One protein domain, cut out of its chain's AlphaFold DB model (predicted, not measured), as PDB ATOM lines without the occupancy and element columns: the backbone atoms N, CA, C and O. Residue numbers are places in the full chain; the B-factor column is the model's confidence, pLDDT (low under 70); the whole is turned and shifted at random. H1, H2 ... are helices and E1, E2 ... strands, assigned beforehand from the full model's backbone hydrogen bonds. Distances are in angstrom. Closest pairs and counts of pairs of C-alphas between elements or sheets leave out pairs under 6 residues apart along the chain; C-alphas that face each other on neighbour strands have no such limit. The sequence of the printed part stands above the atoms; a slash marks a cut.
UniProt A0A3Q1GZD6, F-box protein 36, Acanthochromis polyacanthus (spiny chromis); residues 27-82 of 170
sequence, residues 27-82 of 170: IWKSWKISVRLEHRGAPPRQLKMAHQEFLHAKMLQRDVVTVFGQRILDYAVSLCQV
ATOM      1  N   ILE A  27      32.516 -12.126 -39.640       92.31
ATOM      2  CA  ILE A  27      33.863 -11.673 -39.290       92.31
ATOM      3  C   ILE A  27      34.160 -10.352 -39.993       92.31
ATOM      4  O   ILE A  27      34.349 -10.315 -41.207       92.31
ATOM      5  N   TRP A  28      34.297  -9.282 -39.215       92.06
ATOM      6  CA  TRP A  28      34.790  -7.996 -39.694       92.06
ATOM      7  C   TRP A  28      36.272  -7.845 -39.348       92.06
ATOM      8  O   TRP A  28      36.640  -7.830 -38.171       92.06
ATOM      9  N   LYS A  29      37.130  -7.742 -40.367       92.75
ATOM     10  CA  LYS A  29      38.566  -7.469 -40.211       92.75
ATOM     11  C   LYS A  29      38.884  -6.084 -40.756       92.75
ATOM     12  O   LYS A  29      38.546  -5.787 -41.896       92.75
ATOM     13  N   SER A  30      39.562  -5.264 -39.961       90.44
ATOM     14  CA  SER A  30      39.999  -3.930 -40.371       90.44
ATOM     15  C   SER A  30      41.451  -3.664 -39.988       90.44
ATOM     16  O   SER A  30      41.938  -4.104 -38.946       90.44
ATOM     17  N   TRP A  31      42.151  -2.913 -40.837       89.19
ATOM     18  CA  TRP A  31      43.515  -2.455 -40.587       89.19
ATOM     19  C   TRP A  31      43.497  -0.957 -40.316       89.19
ATOM     20  O   TRP A  31      42.928  -0.182 -41.085       89.19
ATOM     21  N   LYS A  32      44.138  -0.538 -39.223       83.88
ATOM     22  CA  LYS A  32      44.322   0.882 -38.929       83.88
ATOM     23  C   LYS A  32      45.577   1.366 -39.645       83.88
ATOM     24  O   LYS A  32      46.687   1.064 -39.216       83.88
ATOM     25  N   ILE A  33      45.398   2.136 -40.712       84.25
ATOM     26  CA  ILE A  33      46.509   2.807 -41.390       84.25
ATOM     27  C   ILE A  33      46.809   4.098 -40.624       84.25
ATOM     28  O   ILE A  33      45.939   4.948 -40.451       84.25
ATOM     29  N   SER A  34      48.030   4.230 -40.111       81.12
ATOM     30  CA  SER A  34      48.474   5.392 -39.342       81.12
ATOM     31  C   SER A  34      49.936   5.692 -39.653       81.12
ATOM     32  O   SER A  34      50.753   4.781 -39.756       81.12
ATOM     33  N   VAL A  35      50.268   6.979 -39.762       82.94
ATOM     34  CA  VAL A  35      51.647   7.462 -39.960       82.94
ATOM     35  C   VAL A  35      52.457   7.391 -38.656       82.94
ATOM     36  O   VAL A  35      53.686   7.389 -38.678       82.94
ATOM     37  N   ARG A  36      51.782   7.294 -37.501       82.62
ATOM     38  CA  ARG A  36      52.433   7.217 -36.186       82.62
ATOM     39  C   ARG A  36      53.200   5.904 -36.051       82.62
ATOM     40  O   ARG A  36      52.619   4.835 -36.238       82.62
ATOM     41  N   LEU A  37      54.471   6.004 -35.658       76.94
ATOM     42  CA  LEU A  37      55.397   4.872 -35.565       76.94
ATOM     43  C   LEU A  37      54.852   3.730 -34.690       76.94
ATOM     44  O   LEU A  37      54.985   2.567 -35.047       76.94
ATOM     45  N   GLU A  38      54.140   4.073 -33.617       78.56
ATOM     46  CA  GLU A  38      53.525   3.151 -32.649       78.56
ATOM     47  C   GLU A  38      52.479   2.199 -33.254       78.56
ATOM     48  O   GLU A  38      52.154   1.170 -32.673       78.56
ATOM     49  N   HIS A  39      51.924   2.545 -34.417       72.00
ATOM     50  CA  HIS A  39      50.898   1.755 -35.100       72.00
ATOM     51  C   HIS A  39      51.441   1.049 -36.354       72.00
ATOM     52  O   HIS A  39      50.691   0.360 -37.049       72.00
ATOM     53  N   ARG A  40      52.734   1.215 -36.669       74.88
ATOM     54  CA  ARG A  40      53.372   0.574 -37.821       74.88
ATOM     55  C   ARG A  40      53.501  -0.927 -37.548       74.88
ATOM     56  O   ARG A  40      54.166  -1.332 -36.604       74.88
ATOM     57  N   GLY A  41      52.874  -1.747 -38.391       80.31
ATOM     58  CA  GLY A  41      52.883  -3.208 -38.240       80.31
ATOM     59  C   GLY A  41      51.901  -3.749 -37.198       80.31
ATOM     60  O   GLY A  41      51.962  -4.932 -36.876       80.31
ATOM     61  N   ALA A  42      50.987  -2.918 -36.678       83.88
ATOM     62  CA  ALA A  42      49.937  -3.393 -35.783       83.88
ATOM     63  C   ALA A  42      49.046  -4.442 -36.488       83.88
ATOM     64  O   ALA A  42      48.700  -4.263 -37.664       83.88
ATOM     65  N   PRO A  43      48.651  -5.529 -35.797       86.31
ATOM     66  CA  PRO A  43      47.805  -6.559 -36.385       86.31
ATOM     67  C   PRO A  43      46.404  -6.011 -36.709       86.31
ATOM     68  O   PRO A  43      45.955  -5.038 -36.091       86.31
ATOM     69  N   PRO A  44      45.679  -6.633 -37.657       91.38
ATOM     70  CA  PRO A  44      44.305  -6.249 -37.942       91.38
ATOM     71  C   PRO A  44      43.425  -6.398 -36.708       91.38
ATOM     72  O   PRO A  44      43.502  -7.386 -35.973       91.38
ATOM     73  N   ARG A  45      42.511  -5.448 -36.536       91.00
ATOM     74  CA  ARG A  45      41.405  -5.609 -35.605       91.00
ATOM     75  C   ARG A  45      40.416  -6.596 -36.211       91.00
ATOM     76  O   ARG A  45      40.049  -6.473 -37.377       91.00
ATOM     77  N   GLN A  46      39.968  -7.550 -35.407       93.44
ATOM     78  CA  GLN A  46      38.964  -8.523 -35.808       93.44
ATOM     79  C   GLN A  46      37.788  -8.483 -34.838       93.44
ATOM     80  O   GLN A  46      37.972  -8.576 -33.626       93.44
ATOM     81  N   LEU A  47      36.583  -8.364 -35.382       91.88
ATOM     82  CA  LEU A  47      35.326  -8.498 -34.663       91.88
ATOM     83  C   LEU A  47      34.605  -9.733 -35.205       91.88
ATOM     84  O   LEU A  47      34.486  -9.897 -36.418       91.88
ATOM     85  N   LYS A  48      34.173 -10.615 -34.304       91.81
ATOM     86  CA  LYS A  48      33.362 -11.795 -34.619       91.81
ATOM     87  C   LYS A  48      32.021 -11.642 -33.918       91.81
ATOM     88  O   LYS A  48      32.013 -11.249 -32.756       91.81
ATOM     89  N   MET A  49      30.934 -11.950 -34.609       90.62
ATOM     90  CA  MET A  49      29.583 -11.895 -34.049       90.62
ATOM     91  C   MET A  49      28.676 -12.933 -34.701       90.62
ATOM     92  O   MET A  49      28.955 -13.393 -35.813       90.62
ATOM     93  N   ALA A  50      27.599 -13.297 -34.012       89.38
ATOM     94  CA  ALA A  50      26.573 -14.162 -34.586       89.38
ATOM     95  C   ALA A  50      25.798 -13.435 -35.702       89.38
ATOM     96  O   ALA A  50      25.766 -12.202 -35.754       89.38
ATOM     97  N   HIS A  51      25.127 -14.186 -36.582       89.81
ATOM     98  CA  HIS A  51      24.311 -13.591 -37.647       89.81
ATOM     99  C   HIS A  51      23.235 -12.655 -37.084       89.81
ATOM    100  O   HIS A  51      23.049 -11.543 -37.577       89.81
ATOM    101  N   GLN A  52      22.570 -13.076 -36.007       88.44
ATOM    102  CA  GLN A  52      21.512 -12.290 -35.377       88.44
ATOM    103  C   GLN A  52      22.039 -10.982 -34.775       88.44
ATOM    104  O   GLN A  52      21.403  -9.936 -34.887       88.44
ATOM    105  N   GLU A  53      23.236 -11.011 -34.192       90.50
ATOM    106  CA  GLU A  53      23.892  -9.816 -33.659       90.50
ATOM    107  C   GLU A  53      24.237  -8.830 -34.782       90.50
ATOM    108  O   GLU A  53      23.977  -7.632 -34.649       90.50
ATOM    109  N   PHE A  54      24.737  -9.328 -35.920       92.00
ATOM    110  CA  PHE A  54      25.014  -8.497 -37.092       92.00
ATOM    111  C   PHE A  54      23.757  -7.799 -37.620       92.00
ATOM    112  O   PHE A  54      23.810  -6.612 -37.952       92.00
ATOM    113  N   LEU A  55      22.611  -8.490 -37.642       91.75
ATOM    114  CA  LEU A  55      21.334  -7.909 -38.075       91.75
ATOM    115  C   LEU A  55      20.891  -6.724 -37.202       91.75
ATOM    116  O   LEU A  55      20.244  -5.804 -37.705       91.75
ATOM    117  N   HIS A  56      21.277  -6.701 -35.924       93.19
ATOM    118  CA  HIS A  56      20.982  -5.601 -35.002       93.19
ATOM    119  C   HIS A  56      22.100  -4.541 -34.921       93.19
ATOM    120  O   HIS A  56      21.865  -3.426 -34.445       93.19
ATOM    121  N   ALA A  57      23.302  -4.834 -35.427       93.50
ATOM    122  CA  ALA A  57      24.476  -3.966 -35.358       93.50
ATOM    123  C   ALA A  57      24.448  -2.815 -36.387       93.50
ATOM    124  O   ALA A  57      25.264  -2.757 -37.310       93.50
ATOM    125  N   LYS A  58      23.551  -1.836 -36.200       93.50
ATOM    126  CA  LYS A  58      23.372  -0.691 -37.124       93.50
ATOM    127  C   LYS A  58      24.655   0.092 -37.419       93.50
ATOM    128  O   LYS A  58      24.817   0.585 -38.530       93.50
ATOM    129  N   MET A  59      25.555   0.226 -36.443       93.25
ATOM    130  CA  MET A  59      26.828   0.927 -36.649       93.25
ATOM    131  C   MET A  59      27.736   0.168 -37.619       93.25
ATOM    132  O   MET A  59      28.217   0.752 -38.581       93.25
ATOM    133  N   LEU A  60      27.887  -1.147 -37.434       93.00
ATOM    134  CA  LEU A  60      28.708  -1.963 -38.327       93.00
ATOM    135  C   LEU A  60      28.107  -2.034 -39.735       93.00
ATOM    136  O   LEU A  60      28.837  -1.977 -40.716       93.00
ATOM    137  N   GLN A  61      26.779  -2.100 -39.855       94.62
ATOM    138  CA  GLN A  61      26.116  -2.050 -41.160       94.62
ATOM    139  C   GLN A  61      26.382  -0.727 -41.896       94.62
ATOM    140  O   GLN A  61      26.609  -0.739 -43.104       94.62
ATOM    141  N   ARG A  62      26.426   0.409 -41.185       96.06
ATOM    142  CA  ARG A  62      26.831   1.700 -41.772       96.06
ATOM    143  C   ARG A  62      28.281   1.679 -42.250       96.06
ATOM    144  O   ARG A  62      28.556   2.176 -43.342       96.06
ATOM    145  N   ASP A  63      29.185   1.079 -41.480       94.19
ATOM    146  CA  ASP A  63      30.588   0.932 -41.880       94.19
ATOM    147  C   ASP A  63      30.714   0.055 -43.139       94.19
ATOM    148  O   ASP A  63      31.438   0.408 -44.069       94.19
ATOM    149  N   VAL A  64      29.949  -1.042 -43.219       95.06
ATOM    150  CA  VAL A  64      29.879  -1.904 -44.411       95.06
ATOM    151  C   VAL A  64      29.410  -1.110 -45.629       95.06
ATOM    152  O   VAL A  64      30.057  -1.180 -46.669       95.06
ATOM    153  N   VAL A  65      28.341  -0.316 -45.513       96.75
ATOM    154  CA  VAL A  65      27.861   0.533 -46.622       96.75
ATOM    155  C   VAL A  65      28.915   1.554 -47.029       96.75
ATOM    156  O   VAL A  65      29.123   1.780 -48.216       96.75
ATOM    157  N   THR A  66      29.609   2.144 -46.060       95.69
ATOM    158  CA  THR A  66      30.627   3.168 -46.321       95.69
ATOM    159  C   THR A  66      31.830   2.599 -47.075       95.69
ATOM    160  O   THR A  66      32.378   3.269 -47.944       95.69
ATOM    161  N   VAL A  67      32.245   1.367 -46.761       94.50
ATOM    162  CA  VAL A  67      33.450   0.752 -47.342       94.50
ATOM    163  C   VAL A  67      33.150  -0.071 -48.596       94.50
ATOM    164  O   VAL A  67      33.914  -0.033 -49.556       94.50
ATOM    165  N   PHE A  68      32.050  -0.823 -48.593       95.38
ATOM    166  CA  PHE A  68      31.713  -1.802 -49.631       95.38
ATOM    167  C   PHE A  68      30.467  -1.437 -50.449       95.38
ATOM    168  O   PHE A  68      30.214  -2.047 -51.489       95.38
ATOM    169  N   GLY A  69      29.689  -0.449 -50.007       95.31
ATOM    170  CA  GLY A  69      28.460  -0.016 -50.665       95.31
ATOM    171  C   GLY A  69      27.210  -0.787 -50.232       95.31
ATOM    172  O   GLY A  69      27.265  -1.842 -49.596       95.31
ATOM    173  N   GLN A  70      26.051  -0.248 -50.619       95.62
ATOM    174  CA  GLN A  70      24.735  -0.775 -50.240       95.62
ATOM    175  C   GLN A  70      24.521  -2.224 -50.697       95.62
ATOM    176  O   GLN A  70      24.073  -3.052 -49.913       95.62
ATOM    177  N   ARG A  71      24.936  -2.560 -51.926       92.88
ATOM    178  CA  ARG A  71      24.776  -3.907 -52.498       92.88
ATOM    179  C   ARG A  71      25.407  -5.000 -51.629       92.88
ATOM    180  O   ARG A  71      24.858  -6.091 -51.514       92.88
ATOM    181  N   ILE A  72      26.563  -4.716 -51.029       92.94
ATOM    182  CA  ILE A  72      27.266  -5.679 -50.178       92.94
ATOM    183  C   ILE A  72      26.604  -5.786 -48.805       92.94
ATOM    184  O   ILE A  72      26.542  -6.888 -48.260       92.94
ATOM    185  N   LEU A  73      26.062  -4.687 -48.267       94.62
ATOM    186  CA  LEU A  73      25.241  -4.757 -47.060       94.62
ATOM    187  C   LEU A  73      24.006  -5.634 -47.296       94.62
ATOM    188  O   LEU A  73      23.769  -6.548 -46.510       94.62
ATOM    189  N   ASP A  74      23.260  -5.384 -48.372       92.81
ATOM    190  CA  ASP A  74      22.045  -6.140 -48.693       92.81
ATOM    191  C   ASP A  74      22.362  -7.633 -48.833       92.81
ATOM    192  O   ASP A  74      21.693  -8.479 -48.243       92.81
ATOM    193  N   TYR A  75      23.457  -7.957 -49.525       89.00
ATOM    194  CA  TYR A  75      23.952  -9.324 -49.641       89.00
ATOM    195  C   TYR A  75      24.321  -9.948 -48.282       89.00
ATOM    196  O   TYR A  75      23.907 -11.069 -47.983       89.00
ATOM    197  N   ALA A  76      25.062  -9.235 -47.427       90.44
ATOM    198  CA  ALA A  76      25.444  -9.723 -46.101       90.44
ATOM    199  C   ALA A  76      24.228  -9.933 -45.181       90.44
ATOM    200  O   ALA A  76      24.172 -10.916 -44.441       90.44
ATOM    201  N   VAL A  77      23.235  -9.044 -45.248       91.94
ATOM    202  CA  VAL A  77      21.967  -9.174 -44.515       91.94
ATOM    203  C   VAL A  77      21.180 -10.383 -45.014       91.94
ATOM    204  O   VAL A  77      20.720 -11.179 -44.194       91.94
ATOM    205  N   SER A  78      21.073 -10.573 -46.331       89.12
ATOM    206  CA  SER A  78      20.419 -11.742 -46.929       89.12
ATOM    207  C   SER A  78      21.096 -13.053 -46.521       89.12
ATOM    208  O   SER A  78      20.399 -14.002 -46.157       89.12
ATOM    209  N   LEU A  79      22.436 -13.092 -46.472       87.00
ATOM    210  CA  LEU A  79      23.201 -14.228 -45.932       87.00
ATOM    211  C   LEU A  79      22.825 -14.522 -44.475       87.00
ATOM    212  O   LEU A  79      22.494 -15.659 -44.148       87.00
ATOM    213  N   CYS A  80      22.813 -13.498 -43.619       88.06
ATOM    214  CA  CYS A  80      22.473 -13.649 -42.200       88.06
ATOM    215  C   CYS A  80      21.012 -14.077 -41.976       88.06
ATOM    216  O   CYS A  80      20.703 -14.720 -40.976       88.06
ATOM    217  N   GLN A  81      20.108 -13.738 -42.899       86.75
ATOM    218  CA  GLN A  81      18.702 -14.153 -42.875       86.75
ATOM    219  C   GLN A  81      18.450 -15.513 -43.546       86.75
ATOM    220  O   GLN A  81      17.303 -15.957 -43.574       86.75
ATOM    221  N   VAL A  82      19.487 -16.177 -44.077       78.69
ATOM    222  CA  VAL A  82      19.386 -17.434 -44.850       78.69
ATOM    223  C   VAL A  82      18.490 -17.281 -46.094       78.69
ATOM    224  O   VAL A  82      17.831 -18.218 -46.536       78.69
TER     225      VAL A  82
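AT A GLANCE: This is residues 27 to 82 of the 170 residues of the protein "F-box protein 36" of Acanthochromis polyacanthus (spiny chromis) (UniProt A0A3Q1GZD6). A strand hairpin, E1 and E2, makes an arm with a loop, residues 31 to 44, at its far end and a small head of three helices, H1, H2 and H3, at the other. The 56 printed residues hold two strands, antiparallel, then three helices, a mixed class. The whole is loose, radius of gyration of the C-alphas 13.6 A, spanning 43 by 21 by 15 A.

IN THESE COORDINATES: Find C-alpha 27 at (33.863, -11.673, -39.290), where E1, residues 27 to 30, begins. E2 is residues 45 to 49, H1 51 to 56, H2 58 to 68, 15.1 A long. H3, residues 70 to 80, runs 15.3 A to C-alpha 80 at (22.473, -13.649, -42.200).

HOW THE PARTS SIT: In the hairpin, N 28 and O 47 are within hydrogen-bond range, 2.9 A. H3 touches H1, closest C-alphas His 51 and Cys 80, 4.9 A, and H2, Val 65 and Leu 73, 5.9 A. E1 is apart from the helices. In H1, H2 and H3 every O i to N i+4 pair is within hydrogen-bond range.

THE WHOLE: The farthest C-alphas, Leu 37 and Val 82, are 43.4 A apart. The printed part has no cut, the link E1 to E2 is long, and no printed residue is under 70 in pLDDT.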